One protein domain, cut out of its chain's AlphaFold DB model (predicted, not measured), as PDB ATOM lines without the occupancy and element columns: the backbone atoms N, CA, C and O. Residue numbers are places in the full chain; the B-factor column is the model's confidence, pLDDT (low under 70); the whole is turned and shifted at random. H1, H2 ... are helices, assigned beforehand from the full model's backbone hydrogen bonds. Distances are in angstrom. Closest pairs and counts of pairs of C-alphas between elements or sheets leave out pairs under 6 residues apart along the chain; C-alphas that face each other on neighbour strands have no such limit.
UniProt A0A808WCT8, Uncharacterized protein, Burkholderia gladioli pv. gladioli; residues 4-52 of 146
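Overview. This is residues 4 to 52 of the 146 residues of an uncharacterized protein of Burkholderia gladioli pv. gladioli (UniProt A0A808WCT8). Two helices, H1 and the longer H2, make the arms of a wide V, and the chain folds back from the far end of H2 to set the short helix H3 between them, touching both. Residues 38 to 44 make the return link, and residues 50 to 52 follow H3. The printed part has 49 residues with three named helices in the order H1, H2, H3 and no named strand, and its class is all helix. It is flat, spanning 33 by 24 by 12 A, and only just compact, close to loose, with a radius of gyration of the C-alphas of 11.1 A.

Arrangement. H1, residues 4 to 15, and H2, residues 20 to 37, are apart, although a tight link of 4 residues joins them. H1 touches H3, residues 45 to 49, with residues 5 to 10 alone; the closest C-alphas of the two are those of Asp 6 and Val 45, 5.9 A apart. H2 also touches H3, with residues 23 to 30 alone; the closest C-alphas of the two are those of His 27 and Val 48, 5.7 A apart. In H1, H2 and H3 every O i to N i+4 pair is within hydrogen-bond range.

Along the chain. H1 begins at C-alpha 4, at (-23.193, -25.918, -22.151), and measures 16.7 A from first to last C-alpha. H2, the longest helix with 18 residues, measures 25.7 A and begins at C-alpha 20, at (-40.106, -16.551, -31.306). H3 has 5 residues and ends at C-alpha 49, at (-33.193, -27.389, -33.332).

Size, cuts and confidence. The two C-alphas farthest apart are those of Gly 15 and Ser 38, at 32.9 A. The printed part has no cut, and the link from H2 to H3, 7 residues, is short. The mean pLDDT of the printed part is 78.4; residues 4 to 5 and residue 15 are under 70.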
ATOM      1  N   GLY A   4     -24.190 -26.455 -21.218       58.31
ATOM      2  CA  GLY A   4     -23.193 -25.918 -22.151       58.31
ATOM      3  C   GLY A   4     -23.609 -26.061 -23.618       58.31
ATOM      4  O   GLY A   4     -23.472 -25.118 -24.396       58.31
ATOM      5  N   THR A   5     -24.180 -27.213 -23.973       66.50
ATOM      6  CA  THR A   5     -24.689 -27.500 -25.322       66.50
ATOM      7  C   THR A   5     -25.938 -26.679 -25.627       66.50
ATOM      8  O   THR A   5     -26.019 -26.065 -26.686       66.50
ATOM      9  N   ASP A   6     -26.865 -26.580 -24.670       70.75
ATOM     10  CA  ASP A   6     -28.111 -25.821 -24.845       70.75
ATOM     11  C   ASP A   6     -27.826 -24.330 -25.099       70.75
ATOM     12  O   ASP A   6     -28.420 -23.714 -25.984       70.75
ATOM     13  N   ARG A   7     -26.849 -23.753 -24.387       74.38
ATOM     14  CA  ARG A   7     -26.426 -22.361 -24.594       74.38
ATOM     15  C   ARG A   7     -25.843 -22.129 -25.988       74.38
ATOM     16  O   ARG A   7     -26.140 -21.105 -26.595       74.38
ATOM     17  N   ALA A   8     -25.015 -23.043 -26.490       70.44
ATOM     18  CA  ALA A   8     -24.421 -22.918 -27.823       70.44
ATOM     19  C   ALA A   8     -25.490 -22.932 -28.930       70.44
ATOM     20  O   ALA A   8     -25.418 -22.140 -29.872       70.44
ATOM     21  N   VAL A   9     -26.520 -23.770 -28.780       73.75
ATOM     22  CA  VAL A   9     -27.650 -23.844 -29.717       73.75
ATOM     23  C   VAL A   9     -28.489 -22.565 -29.673       73.75
ATOM     24  O   VAL A   9     -28.748 -21.969 -30.714       73.75
ATOM     25  N   VAL A  10     -28.824 -22.058 -28.481       80.38
ATOM     26  CA  VAL A  10     -29.570 -20.792 -28.347       80.38
ATOM     27  C   VAL A  10     -28.796 -19.610 -28.940       80.38
ATOM     28  O   VAL A  10     -29.372 -18.788 -29.649       80.38
ATOM     29  N   LEU A  11     -27.480 -19.531 -28.712       75.81
ATOM     30  CA  LEU A  11     -26.638 -18.505 -29.338       75.81
ATOM     31  C   LEU A  11     -26.612 -18.633 -30.865       75.81
ATOM     32  O   LEU A  11     -26.595 -17.623 -31.564       75.81
ATOM     33  N   THR A  12     -26.667 -19.860 -31.382       74.62
ATOM     34  CA  THR A  12     -26.778 -20.118 -32.821       74.62
ATOM     35  C   THR A  12     -28.120 -19.630 -33.372       74.62
ATOM     36  O   THR A  12     -28.149 -19.035 -34.444       74.62
ATOM     37  N   TRP A  13     -29.226 -19.819 -32.647       82.69
ATOM     38  CA  TRP A  13     -30.548 -19.314 -33.046       82.69
ATOM     39  C   TRP A  13     -30.604 -17.793 -33.097       82.69
ATOM     40  O   TRP A  13     -31.106 -17.232 -34.068       82.69
ATOM     41  N   ILE A  14     -30.020 -17.134 -32.093       76.12
ATOM     42  CA  ILE A  14     -29.867 -15.676 -32.074       76.12
ATOM     43  C   ILE A  14     -29.027 -15.230 -33.276       76.12
ATOM     44  O   ILE A  14     -29.423 -14.318 -33.996       76.12
ATOM     45  N   GLY A  15     -27.913 -15.920 -33.544       61.78
ATOM     46  CA  GLY A  15     -27.054 -15.650 -34.698       61.78
ATOM     47  C   GLY A  15     -27.746 -15.832 -36.057       61.78
ATOM     48  O   GLY A  15     -27.408 -15.153 -37.019       61.78
ATOM     49  N   LYS A  16     -28.735 -16.727 -36.133       70.81
ATOM     50  CA  LYS A  16     -29.545 -17.008 -37.330       70.81
ATOM     51  C   LYS A  16     -30.802 -16.132 -37.441       70.81
ATOM     52  O   LYS A  16     -31.556 -16.297 -38.395       70.81
ATOM     53  N   GLY A  17     -31.060 -15.248 -36.475       70.56
ATOM     54  CA  GLY A  17     -32.272 -14.424 -36.456       70.56
ATOM     55  C   GLY A  17     -33.567 -15.229 -36.303       70.56
ATOM     56  O   GLY A  17     -34.612 -14.797 -36.783       70.56
ATOM     57  N   VAL A  18     -33.512 -16.402 -35.660       81.25
ATOM     58  CA  VAL A  18     -34.698 -17.246 -35.448       81.25
ATOM     59  C   VAL A  18     -35.709 -16.494 -34.586       81.25
ATOM     60  O   VAL A  18     -35.395 -16.031 -33.487       81.25
ATOM     61  N   THR A  19     -36.940 -16.378 -35.078       82.56
ATOM     62  CA  THR A  19     -38.003 -15.653 -34.378       82.56
ATOM     63  C   THR A  19     -38.659 -16.515 -33.302       82.56
ATOM     64  O   THR A  19     -38.648 -17.745 -33.349       82.56
ATOM     65  N   VAL A  20     -39.304 -15.861 -32.331       79.31
ATOM     66  CA  VAL A  20     -40.106 -16.551 -31.306       79.31
ATOM     67  C   VAL A  20     -41.207 -17.408 -31.939       79.31
ATOM     68  O   VAL A  20     -41.512 -18.480 -31.426       79.31
ATOM     69  N   GLU A  21     -41.771 -16.969 -33.063       79.38
ATOM     70  CA  GLU A  21     -42.815 -17.714 -33.768       79.38
ATOM     71  C   GLU A  21     -42.267 -18.995 -34.406       79.38
ATOM     72  O   GLU A  21     -42.817 -20.071 -34.187       79.38
ATOM     73  N   GLN A  22     -41.105 -18.920 -35.059       79.94
ATOM     74  CA  GLN A  22     -40.414 -20.102 -35.588       79.94
ATOM     75  C   GLN A  22     -40.050 -21.101 -34.481       79.94
ATOM     76  O   GLN A  22     -40.129 -22.312 -34.681       79.94
ATOM     77  N   LEU A  23     -39.693 -20.614 -33.287       86.88
ATOM     78  CA  LEU A  23     -39.450 -21.477 -32.127       86.88
ATOM     79  C   LEU A  23     -40.729 -22.155 -31.627       86.88
ATOM     80  O   LEU A  23     -40.679 -23.325 -31.248       86.88
ATOM     81  N   ARG A  24     -41.872 -21.456 -31.631       85.25
ATOM     82  CA  ARG A  24     -43.172 -22.047 -31.267       85.25
ATOM     83  C   ARG A  24     -43.582 -23.133 -32.252       85.25
ATOM     84  O   ARG A  24     -43.987 -24.212 -31.820       85.25
ATOM     85  N   GLU A  25     -43.428 -22.877 -33.547       83.88
ATOM     86  CA  GLU A  25     -43.716 -23.844 -34.608       83.88
ATOM     87  C   GLU A  25     -42.812 -25.079 -34.508       83.88
ATOM     88  O   GLU A  25     -43.303 -26.211 -34.498       83.88
ATOM     89  N   ALA A  26     -41.499 -24.879 -34.347       84.81
ATOM     90  CA  ALA A  26     -40.541 -25.968 -34.178       84.81
ATOM     91  C   ALA A  26     -40.823 -26.786 -32.910       84.81
ATOM     92  O   ALA A  26     -40.758 -28.016 -32.934       84.81
ATOM     93  N   HIS A  27     -41.192 -26.128 -31.808       87.94
ATOM     94  CA  HIS A  27     -41.581 -26.809 -30.578       87.94
ATOM     95  C   HIS A  27     -42.854 -27.646 -30.766       87.94
ATOM     96  O   HIS A  27     -42.892 -28.803 -30.353       87.94
ATOM     97  N   ALA A  28     -43.881 -27.105 -31.428       87.44
ATOM     98  CA  ALA A  28     -45.111 -27.841 -31.718       87.44
ATOM     99  C   ALA A  28     -44.853 -29.070 -32.612       87.44
ATOM    100  O   ALA A  28     -45.378 -30.153 -32.344       87.44
ATOM    101  N   ALA A  29     -44.000 -28.932 -33.632       80.88
ATOM    102  CA  ALA A  29     -43.585 -30.042 -34.488       80.88
ATOM    103  C   ALA A  29     -42.809 -31.118 -33.709       80.88
ATOM    104  O   ALA A  29     -43.073 -32.310 -33.878       80.88
ATOM    105  N   ALA A  30     -41.909 -30.703 -32.813       83.94
ATOM    106  CA  ALA A  30     -41.146 -31.603 -31.954       83.94
ATOM    107  C   ALA A  30     -42.051 -32.402 -31.002       83.94
ATOM    108  O   ALA A  30     -41.872 -33.611 -30.857       83.94
ATOM    109  N   VAL A  31     -43.051 -31.752 -30.393       86.06
ATOM    110  CA  VAL A  31     -44.050 -32.420 -29.538       86.06
ATOM    111  C   VAL A  31     -44.855 -33.438 -30.345       86.06
ATOM    112  O   VAL A  31     -44.931 -34.601 -29.966       86.06
ATOM    113  N   LYS A  32     -45.361 -33.051 -31.521       83.25
ATOM    114  CA  LYS A  32     -46.120 -33.963 -32.388       83.25
ATOM    115  C   LYS A  32     -45.299 -35.181 -32.830       83.25
ATOM    116  O   LYS A  32     -45.847 -36.274 -32.963       83.25
ATOM    117  N   ALA A  33     -43.998 -35.010 -33.076       78.06
ATOM    118  CA  ALA A  33     -43.103 -36.116 -33.411       78.06
ATOM    119  C   ALA A  33     -42.942 -37.097 -32.237       78.06
ATOM    120  O   ALA A  33     -42.997 -38.304 -32.450       78.06
ATOM    121  N   ARG A  34     -42.819 -36.593 -31.003       81.12
ATOM    122  CA  ARG A  34     -42.753 -37.419 -29.784       81.12
ATOM    123  C   ARG A  34     -44.022 -38.227 -29.572       81.12
ATOM    124  O   ARG A  34     -43.934 -39.426 -29.324       81.12
ATOM    125  N   ASP A  35     -45.171 -37.580 -29.734       82.62
ATOM    126  CA  ASP A  35     -46.474 -38.231 -29.602       82.62
ATOM    127  C   ASP A  35     -46.636 -39.349 -30.638       82.62
ATOM    128  O   ASP A  35     -47.040 -40.461 -30.300       82.62
ATOM    129  N   ARG A  36     -46.260 -39.087 -31.897       81.06
ATOM    130  CA  ARG A  36     -46.282 -40.093 -32.971       81.06
ATOM    131  C   ARG A  36     -45.365 -41.277 -32.662       81.06
ATOM    132  O   ARG A  36     -45.757 -42.420 -32.880       81.06
ATOM    133  N   ASP A  37     -44.164 -41.001 -32.168       79.00
ATOM    134  CA  ASP A  37     -43.130 -42.014 -31.954       79.00
ATOM    135  C   ASP A  37     -43.256 -42.687 -30.565       79.00
ATOM    136  O   ASP A  37     -42.442 -43.539 -30.213       79.00
ATOM    137  N   SER A  38     -44.287 -42.329 -29.779       85.00
ATOM    138  CA  SER A  38     -44.508 -42.776 -28.390       85.00
ATOM    139  C   SER A  38     -43.272 -42.603 -27.493       85.00
ATOM    140  O   SER A  38     -43.025 -43.393 -26.579       85.00
ATOM    141  N   ASP A  39     -42.469 -41.571 -27.757       79.81
ATOM    142  CA  ASP A  39     -41.219 -41.316 -27.045       79.81
ATOM    143  C   ASP A  39     -41.447 -40.319 -25.898       79.81
ATOM    144  O   ASP A  39     -41.611 -39.119 -26.108       79.81
ATOM    145  N   ALA A  40     -41.401 -40.828 -24.664       79.00
ATOM    146  CA  ALA A  40     -41.681 -40.075 -23.443       79.00
ATOM    147  C   ALA A  40     -40.548 -39.139 -22.971       79.00
ATOM    148  O   ALA A  40     -40.687 -38.500 -21.923       79.00
ATOM    149  N   ARG A  41     -39.397 -39.058 -23.663       75.62
ATOM    150  CA  ARG A  41     -38.340 -38.121 -23.228       75.62
ATOM    151  C   ARG A  41     -38.772 -36.668 -23.505       75.62
ATOM    152  O   ARG A  41     -39.430 -36.410 -24.512       75.62
ATOM    153  N   PRO A  42     -38.358 -35.705 -22.660       74.50
ATOM    154  CA  PRO A  42     -38.745 -34.304 -22.806       74.50
ATOM    155  C   PRO A  42     -38.187 -33.653 -24.080       74.50
ATOM    156  O   PRO A  42     -37.095 -33.988 -24.543       74.50
ATOM    157  N   THR A  43     -38.902 -32.650 -24.592       77.88
ATOM    158  CA  THR A  43     -38.483 -31.807 -25.721       77.88
ATOM    159  C   THR A  43     -37.387 -30.831 -25.278       77.88
ATOM    160  O   THR A  43     -37.663 -29.814 -24.647       77.88
ATOM    161  N   TYR A  44     -36.125 -31.148 -25.575       77.81
ATOM    162  CA  TYR A  44     -34.965 -30.307 -25.242       77.81
ATOM    163  C   TYR A  44     -34.503 -29.449 -26.428       77.81
ATOM    164  O   TYR A  44     -34.817 -29.733 -27.580       77.81
ATOM    165  N   VAL A  45     -33.712 -28.412 -26.142       79.88
ATOM    166  CA  VAL A  45     -33.285 -27.368 -27.096       79.88
ATOM    167  C   VAL A  45     -32.674 -27.950 -28.374       79.88
ATOM    168  O   VAL A  45     -33.126 -27.634 -29.468       79.88
ATOM    169  N   ALA A  46     -31.701 -28.856 -28.251       74.50
ATOM    170  CA  ALA A  46     -31.082 -29.493 -29.415       74.50
ATOM    171  C   ALA A  46     -32.036 -30.414 -30.200       74.50
ATOM    172  O   ALA A  46     -31.810 -30.649 -31.378       74.50
ATOM    173  N   PHE A  47     -33.106 -30.928 -29.582       78.88
ATOM    174  CA  PHE A  47     -34.143 -31.660 -30.309       78.88
ATOM    175  C   PHE A  47     -35.030 -30.690 -31.093       78.88
ATOM    176  O   PHE A  47     -35.249 -30.920 -32.273       78.88
ATOM    177  N   VAL A  48     -35.453 -29.575 -30.486       83.88
ATOM    178  CA  VAL A  48     -36.199 -28.501 -31.176       83.88
ATOM    179  C   VAL A  48     -35.409 -27.939 -32.363       83.88
ATOM    180  O   VAL A  48     -35.998 -27.683 -33.410       83.88
ATOM    181  N   ASP A  49     -34.082 -27.826 -32.243       80.94
ATOM    182  CA  ASP A  49     -33.193 -27.389 -33.332       80.94
ATOM    183  C   ASP A  49     -33.338 -28.246 -34.597       80.94
ATOM    184  O   ASP A  49     -33.306 -27.719 -35.703       80.94
ATOM    185  N   THR A  50     -33.602 -29.549 -34.457       81.00
ATOM    186  CA  THR A  50     -33.798 -30.444 -35.613       81.00
ATOM    187  C   THR A  50     -35.079 -30.155 -36.400       81.00
ATOM    188  O   THR A  50     -35.190 -30.541 -37.562       81.00
ATOM    189  N   PHE A  51     -36.034 -29.451 -35.787       78.25
ATOM    190  CA  PHE A  51     -37.287 -29.031 -36.416       78.25
ATOM    191  C   PHE A  51     -37.222 -27.591 -36.936       78.25
ATOM    192  O   PHE A  51     -38.088 -27.187 -37.717       78.25
ATOM    193  N   LEU A  52     -36.175 -26.836 -36.583       74.69
ATOM    194  CA  LEU A  52     -35.853 -25.563 -37.220       74.69
ATOM    195  C   LEU A  52     -35.271 -25.838 -38.613       74.69
ATOM    196  O   LEU A  52     -34.071 -26.016 -38.795       74.69
TER     197      LEU A  52